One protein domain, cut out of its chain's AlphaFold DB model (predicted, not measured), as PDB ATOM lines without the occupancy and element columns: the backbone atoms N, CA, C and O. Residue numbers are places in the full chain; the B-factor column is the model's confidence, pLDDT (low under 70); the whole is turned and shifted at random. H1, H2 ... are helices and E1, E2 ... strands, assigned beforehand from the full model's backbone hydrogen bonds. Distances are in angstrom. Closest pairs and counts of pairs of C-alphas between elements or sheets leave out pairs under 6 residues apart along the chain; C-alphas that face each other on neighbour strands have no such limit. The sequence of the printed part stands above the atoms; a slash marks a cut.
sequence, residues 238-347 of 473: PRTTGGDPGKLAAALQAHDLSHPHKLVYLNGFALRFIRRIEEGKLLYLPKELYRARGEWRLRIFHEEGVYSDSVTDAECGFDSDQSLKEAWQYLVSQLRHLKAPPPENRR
ATOM      1  N   PRO A 238     257.127 139.195 113.803       69.19
ATOM      2  CA  PRO A 238     256.745 137.999 113.075       69.19
ATOM      3  C   PRO A 238     257.742 136.886 113.389       69.19
ATOM      4  O   PRO A 238     258.955 137.034 113.261       69.19
ATOM      5  N   ARG A 239     257.219 135.762 113.885       80.12
ATOM      6  CA  ARG A 239     258.052 134.644 114.318       80.12
ATOM      7  C   ARG A 239     258.699 134.001 113.093       80.12
ATOM      8  O   ARG A 239     257.986 133.604 112.176       80.12
ATOM      9  N   THR A 240     260.014 133.814 113.148       84.19
ATOM     10  CA  THR A 240     260.768 133.018 112.175       84.19
ATOM     11  C   THR A 240     261.558 131.944 112.915       84.19
ATOM     12  O   THR A 240     262.297 132.240 113.857       84.19
ATOM     13  N   THR A 241     261.379 130.675 112.545       83.12
ATOM     14  CA  THR A 241     262.123 129.557 113.139       83.12
ATOM     15  C   THR A 241     263.613 129.732 112.848       83.12
ATOM     16  O   THR A 241     264.010 129.834 111.696       83.12
ATOM     17  N   GLY A 242     264.449 129.785 113.888       81.94
ATOM     18  CA  GLY A 242     265.891 130.021 113.729       81.94
ATOM     19  C   GLY A 242     266.292 131.490 113.526       81.94
ATOM     20  O   GLY A 242     267.479 131.769 113.424       81.94
ATOM     21  N   GLY A 243     265.341 132.432 113.513       80.69
ATOM     22  CA  GLY A 243     265.593 133.879 113.550       80.69
ATOM     23  C   GLY A 243     265.951 134.549 112.217       80.69
ATOM     24  O   GLY A 243     265.629 135.719 112.054       80.69
ATOM     25  N   ASP A 244     266.540 133.830 111.257       84.75
ATOM     26  CA  ASP A 244     266.934 134.357 109.939       84.75
ATOM     27  C   ASP A 244     265.969 133.876 108.830       84.75
ATOM     28  O   ASP A 244     265.977 132.686 108.489       84.75
ATOM     29  N   PRO A 245     265.140 134.766 108.243       87.19
ATOM     30  CA  PRO A 245     264.191 134.395 107.191       87.19
ATOM     31  C   PRO A 245     264.850 133.901 105.902       87.19
ATOM     32  O   PRO A 245     264.296 133.029 105.238       87.19
ATOM     33  N   GLY A 246     266.019 134.437 105.539       88.69
ATOM     34  CA  GLY A 246     266.726 134.061 104.313       88.69
ATOM     35  C   GLY A 246     267.311 132.658 104.414       88.69
ATOM     36  O   GLY A 246     267.093 131.831 103.529       88.69
ATOM     37  N   LYS A 247     267.980 132.355 105.534       90.19
ATOM     38  CA  LYS A 247     268.505 131.004 105.798       90.19
ATOM     39  C   LYS A 247     267.390 129.975 105.925       90.19
ATOM     40  O   LYS A 247     267.514 128.884 105.373       90.19
ATOM     41  N   LEU A 248     266.303 130.314 106.625       92.25
ATOM     42  CA  LEU A 248     265.165 129.406 106.747       92.25
ATOM     43  C   LEU A 248     264.517 129.144 105.385       92.25
ATOM     44  O   LEU A 248     264.196 127.999 105.090       92.25
ATOM     45  N   ALA A 249     264.347 130.169 104.551       92.88
ATOM     46  CA  ALA A 249     263.788 129.997 103.217       92.88
ATOM     47  C   ALA A 249     264.647 129.085 102.334       92.88
ATOM     48  O   ALA A 249     264.108 128.168 101.725       92.88
ATOM     49  N   ALA A 250     265.969 129.275 102.320       92.69
ATOM     50  CA  ALA A 250     266.874 128.402 101.573       92.69
ATOM     51  C   ALA A 250     266.789 126.942 102.056       92.69
ATOM     52  O   ALA A 250     266.722 126.022 101.244       92.69
ATOM     53  N   ALA A 251     266.721 126.728 103.377       92.75
ATOM     54  CA  ALA A 251     266.525 125.396 103.948       92.75
ATOM     55  C   ALA A 251     265.172 124.791 103.540       92.75
ATOM     56  O   ALA A 251     265.118 123.632 103.138       92.75
ATOM     57  N   LEU A 252     264.094 125.580 103.586       93.81
ATOM     58  CA  LEU A 252     262.760 125.141 103.180       93.81
ATOM     59  C   LEU A 252     262.704 124.781 101.696       93.81
ATOM     60  O   LEU A 252     262.172 123.733 101.360       93.81
ATOM     61  N   GLN A 253     263.293 125.589 100.817       94.06
ATOM     62  CA  GLN A 253     263.346 125.322  99.373       94.06
ATOM     63  C   GLN A 253     264.100 124.030  99.026       94.06
ATOM     64  O   GLN A 253     263.862 123.459  97.965       94.06
ATOM     65  N   ALA A 254     264.974 123.555  99.919       92.75
ATOM     66  CA  ALA A 254     265.682 122.285  99.787       92.75
ATOM     67  C   ALA A 254     264.934 121.085 100.403       92.75
ATOM     68  O   ALA A 254     265.420 119.958 100.307       92.75
ATOM     69  N   HIS A 255     263.790 121.293 101.065       92.06
ATOM     70  CA  HIS A 255     263.025 120.199 101.662       92.06
ATOM     71  C   HIS A 255     262.456 119.249 100.607       92.06
ATOM     72  O   HIS A 255     261.821 119.668  99.643       92.06
ATOM     73  N   ASP A 256     262.587 117.955 100.881       93.25
ATOM     74  CA  ASP A 256     261.866 116.903 100.179       93.25
ATOM     75  C   ASP A 256     260.462 116.727 100.779       93.25
ATOM     76  O   ASP A 256     260.306 116.279 101.918       93.25
ATOM     77  N   LEU A 257     259.431 117.078 100.011       95.12
ATOM     78  CA  LEU A 257     258.031 117.043 100.445       95.12
ATOM     79  C   LEU A 257     257.444 115.624 100.541       95.12
ATOM     80  O   LEU A 257     256.307 115.480 100.988       95.12
ATOM     81  N   SER A 258     258.186 114.573 100.179       94.12
ATOM     82  CA  SER A 258     257.752 113.179 100.369       94.12
ATOM     83  C   SER A 258     257.892 112.681 101.818       94.12
ATOM     84  O   SER A 258     257.324 111.648 102.179       94.12
ATOM     85  N   HIS A 259     258.570 113.444 102.684       93.50
ATOM     86  CA  HIS A 259     258.818 113.093 104.086       93.50
ATOM     87  C   HIS A 259     258.133 114.055 105.082       93.50
ATOM     88  O   HIS A 259     257.902 115.223 104.767       93.50
ATOM     89  N   PRO A 260     257.819 113.609 106.317       93.12
ATOM     90  CA  PRO A 260     257.263 114.483 107.347       93.12
ATOM     91  C   PRO A 260     258.246 115.569 107.801       93.12
ATOM     92  O   PRO A 260     259.390 115.282 108.151       93.12
ATOM     93  N   HIS A 261     257.749 116.800 107.944       91.38
ATOM     94  CA  HIS A 261     258.518 117.947 108.438       91.38
ATOM     95  C   HIS A 261     257.904 118.556 109.698       91.38
ATOM     96  O   HIS A 261     256.690 118.515 109.917       91.38
ATOM     97  N   LYS A 262     258.747 119.160 110.544       91.00
ATOM     98  CA  LYS A 262     258.287 119.892 111.736       91.00
ATOM     99  C   LYS A 262     257.568 121.181 111.330       91.00
ATOM    100  O   LYS A 262     257.871 121.777 110.303       91.00
ATOM    101  N   LEU A 263     256.659 121.648 112.189       90.88
ATOM    102  CA  LEU A 263     256.072 122.982 112.068       90.88
ATOM    103  C   LEU A 263     257.180 124.039 112.083       90.88
ATOM    104  O   LEU A 263     257.949 124.123 113.047       90.88
ATOM    105  N   VAL A 264     257.209 124.880 111.056       92.06
ATOM    106  CA  VAL A 264     258.099 126.040 110.992       92.06
ATOM    107  C   VAL A 264     257.294 127.323 110.880       92.06
ATOM    108  O   VAL A 264     256.156 127.329 110.412       92.06
ATOM    109  N   TYR A 265     257.896 128.417 111.333       91.19
ATOM    110  CA  TYR A 265     257.362 129.750 111.133       91.19
ATOM    111  C   TYR A 265     258.286 130.516 110.197       91.19
ATOM    112  O   TYR A 265     259.484 130.562 110.462       91.19
ATOM    113  N   LEU A 266     257.747 131.115 109.142       90.56
ATOM    114  CA  LEU A 266     258.471 132.015 108.245       90.56
ATOM    115  C   LEU A 266     257.692 133.325 108.195       90.56
ATOM    116  O   LEU A 266     256.536 133.315 107.790       90.56
ATOM    117  N   ASN A 267     258.266 134.424 108.690       87.38
ATOM    118  CA  ASN A 267     257.600 135.734 108.754       87.38
ATOM    119  C   ASN A 267     256.189 135.695 109.374       87.38
ATOM    120  O   ASN A 267     255.253 136.362 108.938       87.38
ATOM    121  N   GLY A 268     256.022 134.898 110.433       86.00
ATOM    122  CA  GLY A 268     254.748 134.742 111.134       86.00
ATOM    123  C   GLY A 268     253.763 133.762 110.486       86.00
ATOM    124  O   GLY A 268     252.782 133.401 111.152       86.00
ATOM    125  N   PHE A 269     254.029 133.279 109.267       88.81
ATOM    126  CA  PHE A 269     253.265 132.206 108.630       88.81
ATOM    127  C   PHE A 269     253.614 130.872 109.269       88.81
ATOM    128  O   PHE A 269     254.783 130.520 109.386       88.81
ATOM    129  N   ALA A 270     252.597 130.129 109.693       89.56
ATOM    130  CA  ALA A 270     252.763 128.817 110.299       89.56
ATOM    131  C   ALA A 270     252.668 127.733 109.217       89.56
ATOM    132  O   ALA A 270     251.567 127.348 108.826       89.56
ATOM    133  N   LEU A 271     253.813 127.218 108.767       91.25
ATOM    134  CA  LEU A 271     253.876 126.157 107.766       91.25
ATOM    135  C   LEU A 271     253.765 124.795 108.442       91.25
ATOM    136  O   LEU A 271     254.733 124.245 108.978       91.25
ATOM    137  N   ARG A 272     252.541 124.266 108.443       91.25
ATOM    138  CA  ARG A 272     252.240 122.912 108.905       91.25
ATOM    139  C   ARG A 272     252.173 121.978 107.706       91.25
ATOM    140  O   ARG A 272     251.252 122.091 106.909       91.25
ATOM    141  N   PHE A 273     253.088 121.019 107.646       92.19
ATOM    142  CA  PHE A 273     253.128 120.005 106.598       92.19
ATOM    143  C   PHE A 273     252.115 118.895 106.905       92.19
ATOM    144  O   PHE A 273     252.268 118.134 107.865       92.19
ATOM    145  N   ILE A 274     251.028 118.859 106.139       90.75
ATOM    146  CA  ILE A 274     249.907 117.933 106.306       90.75
ATOM    147  C   ILE A 274     250.075 116.793 105.306       90.75
ATOM    148  O   ILE A 274     250.313 117.028 104.126       90.75
ATOM    149  N   ARG A 275     249.920 115.560 105.789       92.88
ATOM    150  CA  ARG A 275     249.929 114.352 104.962       92.88
ATOM    151  C   ARG A 275     248.775 114.400 103.948       92.88
ATOM    152  O   ARG A 275     247.624 114.521 104.371       92.88
ATOM    153  N   ARG A 276     249.073 114.274 102.655       89.44
ATOM    154  CA  ARG A 276     248.112 114.243 101.540       89.44
ATOM    155  C   ARG A 276     248.514 113.212 100.497       89.44
ATOM    156  O   ARG A 276     249.692 112.891 100.378       89.44
ATOM    157  N   ILE A 277     247.530 112.690  99.775       89.50
ATOM    158  CA  ILE A 277     247.751 111.823  98.619       89.50
ATOM    159  C   ILE A 277     247.328 112.632  97.399       89.50
ATOM    160  O   ILE A 277     246.153 112.952  97.270       89.50
ATOM    161  N   GLU A 278     248.281 112.983  96.545       89.00
ATOM    162  CA  GLU A 278     248.044 113.754  95.322       89.00
ATOM    163  C   GLU A 278     248.556 112.920  94.149       89.00
ATOM    164  O   GLU A 278     249.698 112.467  94.173       89.00
ATOM    165  N   GLU A 279     247.702 112.649  93.158       85.19
ATOM    166  CA  GLU A 279     248.041 111.808  91.994       85.19
ATOM    167  C   GLU A 279     248.693 110.460  92.373       85.19
ATOM    168  O   GLU A 279     249.645 109.989  91.754       85.19
ATOM    169  N   GLY A 280     248.203 109.836  93.453       86.56
ATOM    170  CA  GLY A 280     248.712 108.555  93.958       86.56
ATOM    171  C   GLY A 280     250.041 108.635  94.721       86.56
ATOM    172  O   GLY A 280     250.492 107.621  95.254       86.56
ATOM    173  N   LYS A 281     250.650 109.820  94.840       90.69
ATOM    174  CA  LYS A 281     251.879 110.044  95.613       90.69
ATOM    175  C   LYS A 281     251.557 110.569  97.004       90.69
ATOM    176  O   LYS A 281     250.721 111.454  97.183       90.69
ATOM    177  N   LEU A 282     252.250 110.032  98.004       94.44
ATOM    178  CA  LEU A 282     252.161 110.525  99.370       94.44
ATOM    179  C   LEU A 282     253.073 111.743  99.550       94.44
ATOM    180  O   LEU A 282     254.287 111.628  99.408       94.44
ATOM    181  N   LEU A 283     252.491 112.881  99.918       95.69
ATOM    182  CA  LEU A 283     253.190 114.147 100.120       95.69
ATOM    183  C   LEU A 283     252.840 114.764 101.478       95.69
ATOM    184  O   LEU A 283     251.795 114.493 102.073       95.69
ATOM    185  N   TYR A 284     253.712 115.637 101.965       95.38
ATOM    186  CA  TYR A 284     253.537 116.423 103.180       95.38
ATOM    187  C   TYR A 284     253.563 117.900 102.805       95.38
ATOM    188  O   TYR A 284     254.623 118.509 102.718       95.38
ATOM    189  N   LEU A 285     252.385 118.480 102.572       93.44
ATOM    190  CA  LEU A 285     252.243 119.814 101.982       93.44
ATOM    191  C   LEU A 285     251.692 120.831 102.991       93.44
ATOM    192  O   LEU A 285     250.840 120.475 103.816       93.44
ATOM    193  N   PRO A 286     252.138 122.100 102.950       92.44
ATOM    194  CA  PRO A 286     251.457 123.179 103.655       92.44
ATOM    195  C   PRO A 286     250.057 123.409 103.067       92.44
ATOM    196  O   PRO A 286     249.740 122.961 101.968       92.44
ATOM    197  N   LYS A 287     249.182 124.111 103.796       88.12
ATOM    198  CA  LYS A 287     247.808 124.343 103.312       88.12
ATOM    199  C   LYS A 287     247.758 125.310 102.126       88.12
ATOM    200  O   LYS A 287     246.806 125.257 101.357       88.12
ATOM    201  N   GLU A 288     248.769 126.165 102.021       90.38
ATOM    202  CA  GLU A 288     248.934 127.202 101.009       90.38
ATOM    203  C   GLU A 288     249.328 126.636  99.635       90.38
ATOM    204  O   GLU A 288     249.211 127.359  98.653       90.38
ATOM    205  N   LEU A 289     249.763 125.370  99.559       93.81
ATOM    206  CA  LEU A 289     250.113 124.665  98.323       93.81
ATOM    207  C   LEU A 289     249.200 123.452  98.142       93.81
ATOM    208  O   LEU A 289     249.030 122.635  99.056       93.81
ATOM    209  N   TYR A 290     248.582 123.330  96.975       92.19
ATOM    210  CA  TYR A 290     247.677 122.223  96.686       92.19
ATOM    211  C   TYR A 290     247.616 121.914  95.199       92.19
ATOM    212  O   TYR A 290     247.925 122.757  94.357       92.19
ATOM    213  N   ARG A 291     247.217 120.681  94.897       92.81
ATOM    214  CA  ARG A 291     247.083 120.190  93.536       92.81
ATOM    215  C   ARG A 291     245.725 120.586  92.958       92.81
ATOM    216  O   ARG A 291     244.707 120.434  93.634       92.81
ATOM    217  N   ALA A 292     245.722 121.054  91.717       91.38
ATOM    218  CA  ALA A 292     244.553 121.115  90.846       91.38
ATOM    219  C   ALA A 292     244.849 120.300  89.574       91.38
ATOM    220  O   ALA A 292     245.942 119.743  89.424       91.38
ATOM    221  N   ARG A 293     243.883 120.177  88.661       89.62
ATOM    222  CA  ARG A 293     244.096 119.389  87.445       89.62
ATOM    223  C   ARG A 293     245.169 120.042  86.569       89.62
ATOM    224  O   ARG A 293     244.967 121.129  86.044       89.62
ATOM    225  N   GLY A 294     246.289 119.344  86.392       91.62
ATOM    226  CA  GLY A 294     247.382 119.783  85.521       91.62
ATOM    227  C   GLY A 294     248.221 120.941  86.066       91.62
ATOM    228  O   GLY A 294     249.003 121.509  85.309       91.62
ATOM    229  N   GLU A 295     248.069 121.323  87.337       94.81
ATOM    230  CA  GLU A 295     248.822 122.433  87.931       94.81
ATOM    231  C   GLU A 295     248.907 122.355  89.463       94.81
ATOM    232  O   GLU A 295     248.109 121.696  90.139       94.81
ATOM    233  N   TRP A 296     249.869 123.072  90.034       95.25
ATOM    234  CA  TRP A 296     249.951 123.350  91.465       95.25
ATOM    235  C   TRP A 296     249.548 124.788  91.736       95.25
ATOM    236  O   TRP A 296     250.073 125.714  91.125       95.25
ATOM    237  N   ARG A 297     248.639 124.993  92.685       93.25
ATOM    238  CA  ARG A 297     248.149 126.324  93.041       93.25
ATOM    239  C   ARG A 297     248.680 126.769  94.388       93.25
ATOM    240  O   ARG A 297     248.753 125.994  95.348       93.25
ATOM    241  N   LEU A 298     249.001 128.052  94.447       92.50
ATOM    242  CA  LEU A 298     249.414 128.766  95.635       92.50
ATOM    243  C   LEU A 298     248.258 129.644  96.098       92.50
ATOM    244  O   LEU A 298     247.632 130.347  95.307       92.50
ATOM    245  N   ARG A 299     247.979 129.625  97.398       89.12
ATOM    246  CA  ARG A 299     247.011 130.534  98.015       89.12
ATOM    247  C   ARG A 299     247.490 130.963  99.390       89.12
ATOM    248  O   ARG A 299     247.488 130.172 100.335       89.12
ATOM    249  N   ILE A 300     247.881 132.227  99.504       89.56
ATOM    250  CA  ILE A 300     248.484 132.801 100.704       89.56
ATOM    251  C   ILE A 300     247.581 133.917 101.224       89.56
ATOM    252  O   ILE A 300     247.433 134.966 100.609       89.56
ATOM    253  N   PHE A 301     247.003 133.700 102.401       86.88
ATOM    254  CA  PHE A 301     246.297 134.740 103.145       86.88
ATOM    255  C   PHE A 301     247.318 135.603 103.873       86.88
ATOM    256  O   PHE A 301     248.010 135.070 104.736       86.88
ATOM    257  N   HIS A 302     247.401 136.893 103.561       88.50
ATOM    258  CA  HIS A 302     248.313 137.852 104.188       88.50
ATOM    259  C   HIS A 302     247.542 139.039 104.785       88.50
ATOM    260  O   HIS A 302     246.318 139.094 104.719       88.50
ATOM    261  N   GLU A 303     248.253 139.954 105.441       84.50
ATOM    262  CA  GLU A 303     247.669 141.120 106.124       84.50
ATOM    263  C   GLU A 303     246.803 141.999 105.203       84.50
ATOM    264  O   GLU A 303     245.743 142.458 105.616       84.50
ATOM    265  N   GLU A 304     247.228 142.179 103.953       83.00
ATOM    266  CA  GLU A 304     246.587 143.072 102.977       83.00
ATOM    267  C   GLU A 304     245.544 142.367 102.090       83.00
ATOM    268  O   GLU A 304     244.827 143.031 101.347       83.00
ATOM    269  N   GLY A 305     245.435 141.032 102.141       83.31
ATOM    270  CA  GLY A 305     244.509 140.300 101.277       83.31
ATOM    271  C   GLY A 305     244.876 138.840 101.028       83.31
ATOM    272  O   GLY A 305     245.380 138.131 101.906       83.31
ATOM    273  N   VAL A 306     244.560 138.368  99.820       86.19
ATOM    274  CA  VAL A 306     244.848 137.005  99.369       86.19
ATOM    275  C   VAL A 306     245.708 137.065  98.121       86.19
ATOM    276  O   VAL A 306     245.283 137.577  97.091       86.19
ATOM    277  N   TYR A 307     246.889 136.471  98.207       88.81
ATOM    278  CA  TYR A 307     247.736 136.220  97.058       88.81
ATOM    279  C   TYR A 307     247.413 134.834  96.496       88.81
ATOM    280  O   TYR A 307     247.378 133.853  97.248       88.81
ATOM    281  N   SER A 308     247.159 134.757  95.193       88.75
ATOM    282  CA  SER A 308     246.906 133.505  94.480       88.75
ATOM    283  C   SER A 308     247.739 133.460  93.210       88.75
ATOM    284  O   SER A 308     247.834 134.466  92.514       88.75
ATOM    285  N   ASP A 309     248.312 132.299  92.922       92.12
ATOM    286  CA  ASP A 309     249.074 132.043  91.699       92.12
ATOM    287  C   ASP A 309     249.058 130.539  91.383       92.12
ATOM    288  O   ASP A 309     248.627 129.735  92.226       92.12
ATOM    289  N   SER A 310     249.526 130.137  90.207       93.94
ATOM    290  CA  SER A 310     249.673 128.726  89.854       93.94
ATOM    291  C   SER A 310     250.924 128.447  89.025       93.94
ATOM    292  O   SER A 310     251.509 129.336  88.419       93.94
ATOM    293  N   VAL A 311     251.369 127.193  89.074       96.50
ATOM    294  CA  VAL A 311     252.452 126.651  88.250       96.50
ATOM    295  C   VAL A 311     251.881 125.458  87.511       96.50
ATOM    296  O   VAL A 311     251.490 124.462  88.137       96.50
ATOM    297  N   THR A 312     251.793 125.561  86.192       96.62
ATOM    298  CA  THR A 312     251.182 124.514  85.375       96.62
ATOM    299  C   THR A 312     252.185 123.409  85.071       96.62
ATOM    300  O   THR A 312     253.380 123.645  84.904       96.62
ATOM    301  N   ASP A 313     251.708 122.173  84.945       96.19
ATOM    302  CA  ASP A 313     252.568 121.075  84.509       96.19
ATOM    303  C   ASP A 313     253.088 121.335  83.093       96.19
ATOM    304  O   ASP A 313     254.215 120.970  82.788       96.19
ATOM    305  N   ALA A 314     252.297 121.998  82.242       95.75
ATOM    306  CA  ALA A 314     252.684 122.338  80.876       95.75
ATOM    307  C   ALA A 314     253.940 123.227  80.825       95.75
ATOM    308  O   ALA A 314     254.837 122.962  80.022       95.75
ATOM    309  N   GLU A 315     254.043 124.227  81.707       94.50
ATOM    310  CA  GLU A 315     255.241 125.074  81.855       94.50
ATOM    311  C   GLU A 315     256.465 124.270  82.313       94.50
ATOM    312  O   GLU A 315     257.594 124.588  81.940       94.50
ATOM    313  N   CYS A 316     256.238 123.179  83.046       95.00
ATOM    314  CA  CYS A 316     257.267 122.276  83.555       95.00
ATOM    315  C   CYS A 316     257.423 120.993  82.715       95.00
ATOM    316  O   CYS A 316     257.846 119.958  83.232       95.00
ATOM    317  N   GLY A 317     257.072 121.021  81.422       93.25
ATOM    318  CA  GLY A 317     257.277 119.886  80.510       93.25
ATOM    319  C   GLY A 317     256.374 118.674  80.773       93.25
ATOM    320  O   GLY A 317     256.745 117.548  80.451       93.25
ATOM    321  N   PHE A 318     255.195 118.906  81.346       93.81
ATOM    322  CA  PHE A 318     254.217 117.916  81.809       93.81
ATOM    323  C   PHE A 318     254.712 117.005  82.946       93.81
ATOM    324  O   PHE A 318     254.145 115.934  83.170       93.81
ATOM    325  N   ASP A 319     255.738 117.429  83.691       93.50
ATOM    326  CA  ASP A 319     256.232 116.729  84.878       93.50
ATOM    327  C   ASP A 319     255.648 117.335  86.165       93.50
ATOM    328  O   ASP A 319     255.994 118.447  86.575       93.50
ATOM    329  N   SER A 320     254.783 116.564  86.833       93.31
ATOM    330  CA  SER A 320     254.118 116.967  88.076       93.31
ATOM    331  C   SER A 320     255.075 117.188  89.251       93.31
ATOM    332  O   SER A 320     254.739 117.914  90.188       93.31
ATOM    333  N   ASP A 321     256.229 116.511  89.259       94.38
ATOM    334  CA  ASP A 321     257.217 116.633  90.337       94.38
ATOM    335  C   ASP A 321     258.055 117.898  90.152       94.38
ATOM    336  O   ASP A 321     258.359 118.596  91.125       94.38
ATOM    337  N   GLN A 322     258.368 118.235  88.899       95.31
ATOM    338  CA  GLN A 322     259.030 119.489  88.562       95.31
ATOM    339  C   GLN A 322     258.113 120.688  88.839       95.31
ATOM    340  O   GLN A 322     258.545 121.629  89.510       95.31
ATOM    341  N   SER A 323     256.837 120.627  88.442       96.88
ATOM    342  CA  SER A 323     255.870 121.690  88.753       96.88
ATOM    343  C   SER A 323     255.623 121.832  90.258       96.88
ATOM    344  O   SER A 323     255.543 122.952  90.764       96.88
ATOM    345  N   LEU A 324     255.608 120.726  91.017       96.88
ATOM    346  CA  LEU A 324     255.539 120.769  92.484       96.88
ATOM    347  C   LEU A 324     256.750 121.490  93.082       96.88
ATOM    348  O   LEU A 324     256.605 122.320  93.984       96.88
ATOM    349  N   LYS A 325     257.952 121.156  92.607       96.19
ATOM    350  CA  LYS A 325     259.203 121.746  93.088       96.19
ATOM    351  C   LYS A 325     259.238 123.250  92.831       96.19
ATOM    352  O   LYS A 325     259.593 124.005  93.738       96.19
ATOM    353  N   GLU A 326     258.844 123.686  91.641       96.69
ATOM    354  CA  GLU A 326     258.775 125.106  91.287       96.69
ATOM    355  C   GLU A 326     257.713 125.844  92.110       96.69
ATOM    356  O   GLU A 326     258.025 126.855  92.745       96.69
ATOM    357  N   ALA A 327     256.504 125.288  92.229       97.12
ATOM    358  CA  ALA A 327     255.444 125.859  93.060       97.12
ATOM    359  C   ALA A 327     255.855 125.980  94.535       97.12
ATOM    360  O   ALA A 327     255.549 126.974  95.200       97.12
ATOM    361  N   TRP A 328     256.592 124.998  95.061       97.12
ATOM    362  CA  TRP A 328     257.133 125.046  96.416       97.12
ATOM    363  C   TRP A 328     258.177 126.152  96.588       97.12
ATOM    364  O   TRP A 328     258.103 126.939  97.538       97.12
ATOM    365  N   GLN A 329     259.130 126.250  95.662       95.69
ATOM    366  CA  GLN A 329     260.148 127.299  95.693       95.69
ATOM    367  C   GLN A 329     259.531 128.692  95.605       95.69
ATOM    368  O   GLN A 329     259.968 129.616  96.308       95.69
ATOM    369  N   TYR A 330     258.495 128.823  94.785       95.06
ATOM    370  CA  TYR A 330     257.756 130.054  94.607       95.06
ATOM    371  C   TYR A 330     256.949 130.423  95.855       95.06
ATOM    372  O   TYR A 330     257.071 131.549  96.340       95.06
ATOM    373  N   LEU A 331     256.253 129.463  96.476       96.25
ATOM    374  CA  LEU A 331     255.547 129.666  97.746       96.25
ATOM    375  C   LEU A 331     256.492 130.199  98.821       96.25
ATOM    376  O   LEU A 331     256.198 131.207  99.465       96.25
ATOM    377  N   VAL A 332     257.644 129.552  99.012       96.12
ATOM    378  CA  VAL A 332     258.618 129.993 100.019       96.12
ATOM    379  C   VAL A 332     259.123 131.404  99.713       96.12
ATOM    380  O   VAL A 332     259.251 132.207 100.636       96.12
ATOM    381  N   SER A 333     259.362 131.733  98.440       93.94
ATOM    382  CA  SER A 333     259.760 133.083  98.025       93.94
ATOM    383  C   SER A 333     258.699 134.124  98.385       93.94
ATOM    384  O   SER A 333     259.029 135.123  99.020       93.94
ATOM    385  N   GLN A 334     257.422 133.865  98.096       94.44
ATOM    386  CA  GLN A 334     256.331 134.792  98.420       94.44
ATOM    387  C   GLN A 334     256.171 135.002  99.931       94.44
ATOM    388  O   GLN A 334     256.056 136.133 100.408       94.44
ATOM    389  N   LEU A 335     256.272 133.937 100.730       92.75
ATOM    390  CA  LEU A 335     256.178 134.022 102.194       92.75
ATOM    391  C   LEU A 335     257.301 134.855 102.837       92.75
ATOM    392  O   LEU A 335     257.144 135.328 103.965       92.75
ATOM    393  N   ARG A 336     258.431 135.065 102.146       89.50
ATOM    394  CA  ARG A 336     259.498 135.969 102.613       89.50
ATOM    395  C   ARG A 336     259.138 137.446 102.473       89.50
ATOM    396  O   ARG A 336     259.703 138.259 103.202       89.50
ATOM    397  N   HIS A 337     258.261 137.787 101.538       89.19
ATOM    398  CA  HIS A 337     257.890 139.171 101.238       89.19
ATOM    399  C   HIS A 337     256.567 139.563 101.894       89.19
ATOM    400  O   HIS A 337     256.398 140.709 102.305       89.19
ATOM    401  N   LEU A 338     255.656 138.603 102.048       90.25
ATOM    402  CA  LEU A 338     254.351 138.825 102.655       90.25
ATOM    403  C   LEU A 338     254.416 138.841 104.189       90.25
ATOM    404  O   LEU A 338     255.330 138.296 104.816       90.25
ATOM    405  N   LYS A 339     253.391 139.437 104.804       85.38
ATOM    406  CA  LYS A 339     253.170 139.427 106.256       85.38
ATOM    407  C   LYS A 339     251.969 138.564 106.608       85.38
ATOM    408  O   LYS A 339     250.903 138.693 106.009       85.38
ATOM    409  N   ALA A 340     252.133 137.690 107.597       85.06
ATOM    410  CA  ALA A 340     251.046 136.828 108.039       85.06
ATOM    411  C   ALA A 340     249.886 137.643 108.643       85.06
ATOM    412  O   ALA A 340     250.136 138.598 109.380       85.06
ATOM    413  N   PRO A 341     248.627 137.228 108.425       82.00
ATOM    414  CA  PRO A 341     247.472 137.926 108.954       82.00
ATOM    415  C   PRO A 341     247.409 137.772 110.482       82.00
ATOM    416  O   PRO A 341     247.926 136.782 111.048       82.00
ATOM    417  N   PRO A 342     246.745 138.721 111.163       73.31
ATOM    418  CA  PRO A 342     246.563 138.653 112.601       73.31
ATOM    419  C   PRO A 342     245.760 137.395 112.988       73.31
ATOM    420  O   PRO A 342     245.016 136.856 112.159       73.31
ATOM    421  N   PRO A 343     245.947 136.849 114.207       67.75
ATOM    422  CA  PRO A 343     245.394 135.554 114.616       67.75
ATOM    423  C   PRO A 343     243.895 135.368 114.354       67.75
ATOM    424  O   PRO A 343     243.485 134.292 113.922       67.75
ATOM    425  N   GLU A 344     243.105 136.412 114.567       61.09
ATOM    426  CA  GLU A 344     241.659 136.494 114.355       61.09
ATOM    427  C   GLU A 344     241.235 136.315 112.889       61.09
ATOM    428  O   GLU A 344     240.138 135.829 112.619       61.09
ATOM    429  N   ASN A 345     242.130 136.620 111.946       64.31
ATOM    430  CA  ASN A 345     241.899 136.498 110.506       64.31
ATOM    431  C   ASN A 345     242.531 135.232 109.910       64.31
ATOM    432  O   ASN A 345     242.455 134.997 108.703       64.31
ATOM    433  N   ARG A 346     243.134 134.370 110.740       66.12
ATOM    434  CA  ARG A 346     243.698 133.092 110.287       66.12
ATOM    435  C   ARG A 346     242.583 132.085 110.054       66.12
ATOM    436  O   ARG A 346     241.951 131.609 110.993       66.12
ATOM    437  N   ARG A 347     242.387 131.696 108.797       65.31
ATOM    438  CA  ARG A 347     241.318 130.763 108.424       65.31
ATOM    439  C   ARG A 347     241.800 129.310 108.417       65.31
ATOM    440  O   ARG A 347     242.808 129.000 107.764       65.31
TER     441      ARG A 347
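Overview. This is residues 238 to 347 of the 473 residues of an uncharacterized protein of Marinobacter hydrocarbonoclasticus (UniProt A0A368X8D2). A strongly twisted three-stranded sheet, E5 to E7, has the long helix H2 running along one face, over E6 and E7, and the shorter helix H1 lies side by side with the later part of H2, running the opposite way. Two small hairpins complete the shape: E1 and E2 near H1 and the last turns of H2, and E3 and E4 farther out, apart from both helices. The printed part has 110 residues, with named elements in the order H1 E1 E2 E3 E4 E5 E6 E7 H2, two helices and seven strands, of the mixed class; the largest sheet has the order E5, E6, E7 and is antiparallel. The whole is compact, with a radius of gyration of the C-alphas of 13.6 A and spans of 37 by 27 by 22 A.

Arrangement. E5 (residues 289 to 292), E6 (295 to 302) and E7 (305 to 312) form a meander, each strand the antiparallel neighbour of the one before. E5 and E6 are a hairpin at 141 degrees, with N 292 and O 295 2.9 A apart, within hydrogen-bond range. E6 and E7 are a hairpin at 166 degrees, with N 298 and O 309 at 2.8 A. The sheet is only just strongly twisted, its C-alphas up to 4.3 A off the best plane. H2 (320 to 337) is on this sheet at a height of 8.5 A, which gives two layers, a helix on one face of a sheet; it runs along the strands, at 14 degrees to E6 on the local plane. The closest C-alphas of E7 and H2 are those of Val 311 and Ala 327, 5.7 A apart. H1 (245 to 253) touches H2, which touches it with residues 328 to 336 alone, at a shallow tilt of 9 degrees, opposite ways; the closest C-alphas of the two helices, those of Gln 253 and Gln 329, are 5.3 A apart. H1 is not on the sheet. E1 (264 to 266) and E2 (269 to 271) are an antiparallel hairpin, with N 269 and O 266 at 2.9 A; the closest C-alphas of H1 and E1, of Pro 245 and Leu 266, are 6.3 A apart. E2 runs on into E3 (274 to 278) at 63 degrees. E3 and E4 (281 to 285) are an antiparallel hairpin, with N 276 and O 283 at 2.8 A. Every O i to N i+4 pair is within hydrogen-bond range in H1, and 13 of 14 in H2.

Along the chain. E6 is 22.4 A long, E7 23.4 A, H2 26.1 A and H1 12.0 A. H1 begins at C-alpha 245, (264.191, 134.395, 107.191), and H2 ends at C-alpha 337, (257.890, 139.171, 101.238).

Size, cuts and confidence. The two C-alphas farthest apart, of Gly 317 and Glu 344, are 40.8 A apart. The printed part has no cut, and no link is long. Residue 238 and residues 343 to 347 have pLDDT under 70.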